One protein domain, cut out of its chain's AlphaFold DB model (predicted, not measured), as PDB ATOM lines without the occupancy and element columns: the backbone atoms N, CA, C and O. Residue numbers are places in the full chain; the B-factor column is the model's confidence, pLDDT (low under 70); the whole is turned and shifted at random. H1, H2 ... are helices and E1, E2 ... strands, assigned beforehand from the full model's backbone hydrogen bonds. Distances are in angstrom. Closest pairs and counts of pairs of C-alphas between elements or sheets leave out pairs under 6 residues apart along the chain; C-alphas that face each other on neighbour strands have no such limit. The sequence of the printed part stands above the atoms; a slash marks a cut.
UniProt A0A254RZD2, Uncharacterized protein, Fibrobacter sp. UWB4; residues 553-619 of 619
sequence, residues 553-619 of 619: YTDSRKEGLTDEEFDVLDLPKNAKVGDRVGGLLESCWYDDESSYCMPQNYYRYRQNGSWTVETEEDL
ATOM      1  N   TYR A 553      18.064  41.002  21.747       87.88
ATOM      2  CA  TYR A 553      19.296  41.195  22.521       87.88
ATOM      3  C   TYR A 553      19.057  41.378  24.026       87.88
ATOM      4  O   TYR A 553      20.002  41.318  24.813       87.88
ATOM      5  N   THR A 554      17.811  41.620  24.442       87.62
ATOM      6  CA  THR A 554      17.452  41.920  25.841       87.62
ATOM      7  C   THR A 554      16.608  40.830  26.499       87.62
ATOM      8  O   THR A 554      16.597  40.738  27.727       87.62
ATOM      9  N   ASP A 555      15.930  39.985  25.719       89.12
ATOM     10  CA  ASP A 555      15.090  38.900  26.222       89.12
ATOM     11  C   ASP A 555      15.907  37.626  26.483       89.12
ATOM     12  O   ASP A 555      16.381  36.958  25.566       89.12
ATOM     13  N   SER A 556      16.012  37.235  27.756       87.94
ATOM     14  CA  SER A 556      16.706  36.008  28.175       87.94
ATOM     15  C   SER A 556      16.162  34.722  27.539       87.94
ATOM     16  O   SER A 556      16.867  33.722  27.496       87.94
ATOM     17  N   ARG A 557      14.915  34.724  27.043       91.75
ATOM     18  CA  ARG A 557      14.296  33.559  26.389       91.75
ATOM     19  C   ARG A 557      14.848  33.307  24.986       91.75
ATOM     20  O   ARG A 557      14.604  32.233  24.453       91.75
ATOM     21  N   LYS A 558      15.561  34.273  24.388       89.75
ATOM     22  CA  LYS A 558      16.201  34.115  23.073       89.75
ATOM     23  C   LYS A 558      17.319  33.071  23.096       89.75
ATOM     24  O   LYS A 558      17.592  32.442  22.077       89.75
ATOM     25  N   GLU A 559      17.971  32.891  24.242       87.81
ATOM     26  CA  GLU A 559      19.103  31.980  24.373       87.81
ATOM     27  C   GLU A 559      18.702  30.540  24.003       87.81
ATOM     28  O   GLU A 559      17.804  29.951  24.604       87.81
ATOM     29  N   GLY A 560      19.372  29.974  22.994       88.25
ATOM     30  CA  GLY A 560      19.121  28.615  22.507       88.25
ATOM     31  C   GLY A 560      17.982  28.462  21.490       88.25
ATOM     32  O   GLY A 560      17.724  27.329  21.091       88.25
ATOM     33  N   LEU A 561      17.334  29.551  21.056       90.75
ATOM     34  CA  LEU A 561      16.311  29.549  19.998       90.75
ATOM     35  C   LEU A 561      16.853  30.125  18.684       90.75
ATOM     36  O   LEU A 561      17.600  31.113  18.702       90.75
ATOM     37  N   THR A 562      16.414  29.589  17.540       90.31
ATOM     38  CA  THR A 562      16.648  30.256  16.244       90.31
ATOM     39  C   THR A 562      15.895  31.583  16.169       90.31
ATOM     40  O   THR A 562      15.055  31.903  17.020       90.31
ATOM     41  N   ASP A 563      16.244  32.433  15.205       88.69
ATOM     42  CA  ASP A 563      15.547  33.705  14.997       88.69
ATOM     43  C   ASP A 563      14.067  33.465  14.699       88.69
ATOM     44  O   ASP A 563      13.219  34.073  15.346       88.69
ATOM     45  N   GLU A 564      13.750  32.475  13.870       89.81
ATOM     46  CA  GLU A 564      12.380  32.083  13.533       89.81
ATOM     47  C   GLU A 564      11.612  31.531  14.740       89.81
ATOM     48  O   GLU A 564      10.444  31.867  14.932       89.81
ATOM     49  N   GLU A 565      12.248  30.702  15.576       92.06
ATOM     50  CA  GLU A 565      11.626  30.151  16.788       92.06
ATOM     51  C   GLU A 565      11.331  31.235  17.828       92.06
ATOM     52  O   GLU A 565      10.283  31.216  18.477       92.06
ATOM     53  N   PHE A 566      12.252  32.189  17.985       94.50
ATOM     54  CA  PHE A 566      12.059  33.318  18.884       94.50
ATOM     55  C   PHE A 566      10.980  34.268  18.366       94.50
ATOM     56  O   PHE A 566      10.132  34.699  19.144       94.50
ATOM     57  N   ASP A 567      10.972  34.561  17.062       94.19
ATOM     58  CA  ASP A 567      10.054  35.528  16.458       94.19
ATOM     59  C   ASP A 567       8.583  35.170  16.715       94.19
ATOM     60  O   ASP A 567       7.741  36.048  16.918       94.19
ATOM     61  N   VAL A 568       8.287  33.869  16.778       92.88
ATOM     62  CA  VAL A 568       6.932  33.338  16.969       92.88
ATOM     63  C   VAL A 568       6.588  32.967  18.418       92.88
ATOM     64  O   VAL A 568       5.473  32.505  18.685       92.88
ATOM     65  N   LEU A 569       7.509  33.152  19.369       91.50
ATOM     66  CA  LEU A 569       7.397  32.623  20.736       91.50
ATOM     67  C   LEU A 569       6.146  33.122  21.483       91.50
ATOM     68  O   LEU A 569       5.504  32.355  22.205       91.50
ATOM     69  N   ASP A 570       5.787  34.392  21.282       89.25
ATOM     70  CA  ASP A 570       4.673  35.061  21.967       89.25
ATOM     71  C   ASP A 570       3.421  35.222  21.077       89.25
ATOM     72  O   ASP A 570       2.520  36.006  21.397       89.25
ATOM     73  N   LEU A 571       3.312  34.469  19.970       91.12
ATOM     74  CA  LEU A 571       2.110  34.521  19.134       91.12
ATOM     75  C   LEU A 571       0.862  34.065  19.922       91.12
ATOM     76  O   LEU A 571       0.889  33.035  20.609       91.12
ATOM     77  N   PRO A 572      -0.274  34.789  19.832       90.31
ATOM     78  CA  PRO A 572      -1.467  34.468  20.606       90.31
ATOM     79  C   PRO A 572      -2.010  33.065  20.316       90.31
ATOM     80  O   PRO A 572      -2.251  32.691  19.168       90.31
ATOM     81  N   LYS A 573      -2.303  32.309  21.382       84.12
ATOM     82  CA  LYS A 573      -2.939  30.980  21.282       84.12
ATOM     83  C   LYS A 573      -4.433  31.043  20.945       84.12
ATOM     84  O   LYS A 573      -4.981  30.079  20.428       84.12
ATOM     85  N   ASN A 574      -5.086  32.169  21.245       85.75
ATOM     86  CA  ASN A 574      -6.496  32.415  20.951       85.75
ATOM     87  C   ASN A 574      -6.598  33.551  19.928       85.75
ATOM     88  O   ASN A 574      -6.478  34.714  20.307       85.75
ATOM     89  N   ALA A 575      -6.823  33.209  18.660       88.44
ATOM     90  CA  ALA A 575      -6.889  34.155  17.548       88.44
ATOM     91  C   ALA A 575      -8.042  33.820  16.590       88.44
ATOM     92  O   ALA A 575      -8.506  32.677  16.514       88.44
ATOM     93  N   LYS A 576      -8.536  34.831  15.877       92.06
ATOM     94  CA  LYS A 576      -9.540  34.719  14.816       92.06
ATOM     95  C   LYS A 576      -8.872  34.838  13.456       92.06
ATOM     96  O   LYS A 576      -7.841  35.483  13.306       92.06
ATOM     97  N   VAL A 577      -9.470  34.201  12.449       90.88
ATOM     98  CA  VAL A 577      -8.970  34.271  11.067       90.88
ATOM     99  C   VAL A 577      -8.875  35.734  10.637       90.88
ATOM    100  O   VAL A 577      -9.876  36.449  10.690       90.88
ATOM    101  N   GLY A 578      -7.684  36.149  10.206       86.50
ATOM    102  CA  GLY A 578      -7.376  37.522   9.804       86.50
ATOM    103  C   GLY A 578      -6.706  38.383  10.879       86.50
ATOM    104  O   GLY A 578      -6.230  39.466  10.535       86.50
ATOM    105  N   ASP A 579      -6.616  37.919  12.132       93.19
ATOM    106  CA  ASP A 579      -5.866  38.621  13.180       93.19
ATOM    107  C   ASP A 579      -4.396  38.788  12.758       93.19
ATOM    108  O   ASP A 579      -3.802  37.870  12.188       93.19
ATOM    109  N   ARG A 580      -3.826  39.965  13.046       93.12
ATOM    110  CA  ARG A 580      -2.450  40.358  12.709       93.12
ATOM    111  C   ARG A 580      -1.672  40.688  13.978       93.12
ATOM    112  O   ARG A 580      -2.173  41.429  14.824       93.12
ATOM    113  N   VAL A 581      -0.445  40.195  14.093       93.62
ATOM    114  CA  VAL A 581       0.444  40.464  15.234       93.62
ATOM    115  C   VAL A 581       1.889  40.600  14.759       93.62
ATOM    116  O   VAL A 581       2.274  39.972  13.780       93.62
ATOM    117  N   GLY A 582       2.674  41.455  15.411       93.00
ATOM    118  CA  GLY A 582       4.111  41.547  15.153       93.00
ATOM    119  C   GLY A 582       4.868  40.427  15.856       93.00
ATOM    120  O   GLY A 582       4.504  40.064  16.976       93.00
ATOM    121  N   GLY A 583       5.894  39.896  15.202       92.38
ATOM    122  CA  GLY A 583       6.838  38.975  15.828       92.38
ATOM    123  C   GLY A 583       7.724  39.648  16.885       92.38
ATOM    124  O   GLY A 583       7.648  40.863  17.103       92.38
ATOM    125  N   LEU A 584       8.532  38.845  17.581       92.94
ATOM    126  CA  LEU A 584       9.462  39.313  18.614       92.94
ATOM    127  C   LEU A 584      10.819  39.793  18.082       92.94
ATOM    128  O   LEU A 584      11.523  40.488  18.819       92.94
ATOM    129  N   LEU A 585      11.207  39.440  16.855       92.12
ATOM    130  CA  LEU A 585      12.382  40.024  16.215       92.12
ATOM    131  C   LEU A 585      12.078  41.474  15.877       92.12
ATOM    132  O   LEU A 585      11.092  41.767  15.203       92.12
ATOM    133  N   GLU A 586      12.949  42.380  16.305       92.06
ATOM    134  CA  GLU A 586      12.790  43.807  16.055       92.06
ATOM    135  C   GLU A 586      13.955  44.377  15.237       92.06
ATOM    136  O   GLU A 586      15.075  43.856  15.235       92.06
ATOM    137  N   SER A 587      13.678  45.488  14.563       87.56
ATOM    138  CA  SER A 587      14.672  46.436  14.052       87.56
ATOM    139  C   SER A 587      14.476  47.756  14.764       87.56
ATOM    140  O   SER A 587      13.335  48.125  15.043       87.56
ATOM    141  N   CYS A 588      15.557  48.472  15.053       88.75
ATOM    142  CA  CYS A 588      15.477  49.765  15.723       88.75
ATOM    143  C   CYS A 588      15.990  50.883  14.826       88.75
ATOM    144  O   CYS A 588      16.992  50.726  14.133       88.75
ATOM    145  N   TRP A 589      15.317  52.024  14.897       86.19
ATOM    146  CA  TRP A 589      15.690  53.267  14.242       86.19
ATOM    147  C   TRP A 589      16.175  54.253  15.299       86.19
ATOM    148  O   TRP A 589      15.555  54.390  16.359       86.19
ATOM    149  N   TYR A 590      17.274  54.943  15.002       84.06
ATOM    150  CA  TYR A 590      17.801  56.030  15.822       84.06
ATOM    151  C   TYR A 590      17.873  57.282  14.953       84.06
ATOM    152  O   TYR A 590      18.711  57.348  14.058       84.06
ATOM    153  N   ASP A 591      16.997  58.243  15.219       77.19
ATOM    154  CA  ASP A 591      17.037  59.584  14.636       77.19
ATOM    155  C   ASP A 591      17.229  60.617  15.760       77.19
ATOM    156  O   ASP A 591      17.025  60.303  16.939       77.19
ATOM    157  N   ASP A 592      17.602  61.846  15.413       73.81
ATOM    158  CA  ASP A 592      17.888  62.921  16.373       73.81
ATOM    159  C   ASP A 592      16.664  63.278  17.243       73.81
ATOM    160  O   ASP A 592      16.812  63.750  18.373       73.81
ATOM    161  N   GLU A 593      15.446  63.028  16.745       76.38
ATOM    162  CA  GLU A 593      14.186  63.365  17.425       76.38
ATOM    163  C   GLU A 593      13.525  62.184  18.162       76.38
ATOM    164  O   GLU A 593      12.765  62.402  19.110       76.38
ATOM    165  N   SER A 594      13.780  60.930  17.763       80.12
ATOM    166  CA  SER A 594      13.190  59.755  18.422       80.12
ATOM    167  C   SER A 594      13.943  58.453  18.133       80.12
ATOM    168  O   SER A 594      14.567  58.280  17.090       80.12
ATOM    169  N   SER A 595      13.868  57.505  19.071       85.88
ATOM    170  CA  SER A 595      14.349  56.134  18.881       85.88
ATOM    171  C   SER A 595      13.207  55.159  19.134       85.88
ATOM    172  O   SER A 595      12.541  55.247  20.168       85.88
ATOM    173  N   TYR A 596      12.966  54.242  18.201       89.69
ATOM    174  CA  TYR A 596      11.894  53.251  18.304       89.69
ATOM    175  C   TYR A 596      12.301  51.934  17.640       89.69
ATOM    176  O   TYR A 596      13.148  51.920  16.750       89.69
ATOM    177  N   CYS A 597      11.682  50.830  18.062       89.94
ATOM    178  CA  CYS A 597      11.865  49.516  17.451       89.94
ATOM    179  C   CYS A 597      10.533  48.992  16.914       89.94
ATOM    180  O   CYS A 597       9.484  49.228  17.519       89.94
ATOM    181  N   MET A 598      10.564  48.305  15.773       91.12
ATOM    182  CA  MET A 598       9.390  47.680  15.160       91.12
ATOM    183  C   MET A 598       9.668  46.209  14.843       91.12
ATOM    184  O   MET A 598      10.815  45.874  14.539       91.12
ATOM    185  N   PRO A 599       8.636  45.348  14.863       91.69
ATOM    186  CA  PRO A 599       8.750  43.960  14.436       91.69
ATOM    187  C   PRO A 599       9.296  43.832  13.011       91.69
ATOM    188  O   PRO A 599       8.839  44.532  12.107       91.69
ATOM    189  N   GLN A 600      10.240  42.913  12.803       90.31
ATOM    190  CA  GLN A 600      10.786  42.606  11.479       90.31
ATOM    191  C   GLN A 600       9.748  41.940  10.581       90.31
ATOM    192  O   GLN A 600       9.709  42.223   9.381       90.31
ATOM    193  N   ASN A 601       8.920  41.086  11.188       91.56
ATOM    194  CA  ASN A 601       7.858  40.335  10.547       91.56
ATOM    195  C   ASN A 601       6.526  40.594  11.247       91.56
ATOM    196  O   ASN A 601       6.443  40.762  12.469       91.56
ATOM    197  N   TYR A 602       5.460  40.550  10.461       93.62
ATOM    198  CA  TYR A 602       4.098  40.461  10.961       93.62
ATOM    199  C   TYR A 602       3.513  39.118  10.555       93.62
ATOM    200  O   TYR A 602       3.826  38.588   9.497       93.62
ATOM    201  N   TYR A 603       2.664  38.562  11.407       94.56
ATOM    202  CA  TYR A 603       2.043  37.260  11.226       94.56
ATOM    203  C   TYR A 603       0.533  37.416  11.145       94.56
ATOM    204  O   TYR A 603      -0.056  38.227  11.866       94.56
ATOM    205  N   ARG A 604      -0.099  36.597  10.301       93.44
ATOM    206  CA  ARG A 604      -1.556  36.504  10.174       93.44
ATOM    207  C   ARG A 604      -2.074  35.131  10.559       93.44
ATOM    208  O   ARG A 604      -1.505  34.111  10.168       93.44
ATOM    209  N   TYR A 605      -3.188  35.111  11.285       93.88
ATOM    210  CA  TYR A 605      -3.855  33.870  11.657       93.88
ATOM    211  C   TYR A 605      -4.747  33.368  10.517       93.88
ATOM    212  O   TYR A 605      -5.645  34.069  10.037       93.88
ATOM    213  N   ARG A 606      -4.495  32.141  10.063       91.50
ATOM    214  CA  ARG A 606      -5.099  31.555   8.862       91.50
ATOM    215  C   ARG A 606      -6.295  30.661   9.189       91.50
ATOM    216  O   ARG A 606      -6.480  30.198  10.312       91.50
ATOM    217  N   GLN A 607      -7.102  30.362   8.167       90.06
ATOM    218  CA  GLN A 607      -8.270  29.472   8.285       90.06
ATOM    219  C   GLN A 607      -7.920  28.063   8.778       90.06
ATOM    220  O   GLN A 607      -8.745  27.417   9.419       90.06
ATOM    221  N   ASN A 608      -6.700  27.597   8.506       89.25
ATOM    222  CA  ASN A 608      -6.202  26.297   8.955       89.25
ATOM    223  C   ASN A 608      -5.783  26.274  10.442       89.25
ATOM    224  O   ASN A 608      -5.309  25.244  10.914       89.25
ATOM    225  N   GLY A 609      -5.945  27.383  11.173       87.56
ATOM    226  CA  GLY A 609      -5.619  27.481  12.594       87.56
ATOM    227  C   GLY A 609      -4.138  27.711  12.902       87.56
ATOM    228  O   GLY A 609      -3.714  27.466  14.029       87.56
ATOM    229  N   SER A 610      -3.345  28.152  11.921       90.69
ATOM    230  CA  SER A 610      -1.918  28.454  12.093       90.69
ATOM    231  C   SER A 610      -1.610  29.933  11.869       90.69
ATOM    232  O   SER A 610      -2.335  30.633  11.157       90.69
ATOM    233  N   TRP A 611      -0.520  30.397  12.475       93.12
ATOM    234  CA  TRP A 611       0.091  31.683  12.163       93.12
ATOM    235  C   TRP A 611       1.108  31.506  11.039       93.12
ATOM    236  O   TRP A 611       1.923  30.589  11.080       93.12
ATOM    237  N   THR A 612       1.080  32.396  10.052       92.00
ATOM    238  CA  THR A 612       2.086  32.454   8.981       92.00
ATOM    239  C   THR A 612       2.529  33.895   8.778       92.00
ATOM    240  O   THR A 612       1.718  34.796   9.010       92.00
ATOM    241  N   VAL A 613       3.753  34.109   8.297       92.81
ATOM    242  CA  VAL A 613       4.253  35.442   7.925       92.81
ATOM    243  C   VAL A 613       3.282  36.108   6.935       92.81
ATOM    244  O   VAL A 613       2.725  35.447   6.054       92.81
ATOM    245  N   GLU A 614       3.010  37.392   7.158       92.19
ATOM    246  CA  GLU A 614       2.215  38.271   6.298       92.19
ATOM    247  C   GLU A 614       2.966  38.507   4.986       92.19
ATOM    248  O   GLU A 614       4.133  38.897   5.001       92.19
ATOM    249  N   THR A 615       2.308  38.255   3.856       88.50
ATOM    250  CA  THR A 615       2.880  38.476   2.520       88.50
ATOM    251  C   THR A 615       2.346  39.770   1.907       88.50
ATOM    252  O   THR A 615       1.375  40.343   2.395       88.50
ATOM    253  N   GLU A 616       2.944  40.231   0.804       81.31
ATOM    254  CA  GLU A 616       2.439  41.412   0.081       81.31
ATOM    255  C   GLU A 616       1.000  41.238  -0.427       81.31
ATOM    256  O   GLU A 616       0.266  42.213  -0.508       81.31
ATOM    257  N   GLU A 617       0.561  40.008  -0.716       80.50
ATOM    258  CA  GLU A 617      -0.825  39.719  -1.123       80.50
ATOM    259  C   GLU A 617      -1.846  39.893   0.023       80.50
ATOM    260  O   GLU A 617      -3.053  39.930  -0.224       80.50
ATOM    261  N   ASP A 618      -1.381  39.976   1.275       79.06
ATOM    262  CA  ASP A 618      -2.212  40.183   2.466       79.06
ATOM    263  C   ASP A 618      -2.374  41.663   2.878       79.06
ATOM    264  O   ASP A 618      -3.130  41.962   3.821       79.06
ATOM    265  N   LEU A 619      -1.610  42.560   2.245       73.19
ATOM    266  CA  LEU A 619      -1.616  44.016   2.443       73.19
ATOM    267  C   LEU A 619      -2.515  44.686   1.399       73.19
ATOM    268  O   LEU A 619      -3.239  45.628   1.799       73.19
TER     269      LEU A 619
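What this domain is: This is residues 553 to 619 of the 619 residues of an uncharacterized protein of Fibrobacter sp. UWB4 (UniProt A0A254RZD2). With little regular structure, the domain is a small sheet of E1, E4 and E5 from which the hairpin of E2 and E3 reaches out as an arm, its tip, residues 590 to 595, sticking out; H1 is off the sheet. The 67 printed residues run H1 E1 E2 E3 E4 E5, mostly strand, with 25 in named elements. Both sheets, E1-E4-E5 and E2-E3, are antiparallel. The whole is loose, radius of gyration of the C-alphas 13.7 A, spanning 43 by 31 by 18 A.

Where its parts are: E1 is residues 580 to 582, 7.1 A; E4 602 to 605, 10.4 A; E5 611 to 613, 7.0 A, ending at C-alpha (4.253, 35.442, 7.925). E2 is 586 to 590, 13.2 A; E3 595 to 599, 14.1 A. H1, 563 to 567, 6.0 A, begins at C-alpha (15.547, 33.705, 14.997).

How they stand to each other: Within hydrogen-bond range are N 581 and O 603 of E1 and E4, 3.0 A; N 604 and O 612 of E4 and E5, 2.9 A; N 587 and O 598 of E2 and E3, 2.9 A. E3 runs on into E4 at 35 degrees. H1, its O i to N i+4 pair within range, is not on the sheet.

The domain as a whole: The farthest C-alphas, Asp 592 and Asn 608, are 44.5 A apart. The printed part has no cut; H1 to E1 is a long link. No printed residue is under 70 in pLDDT.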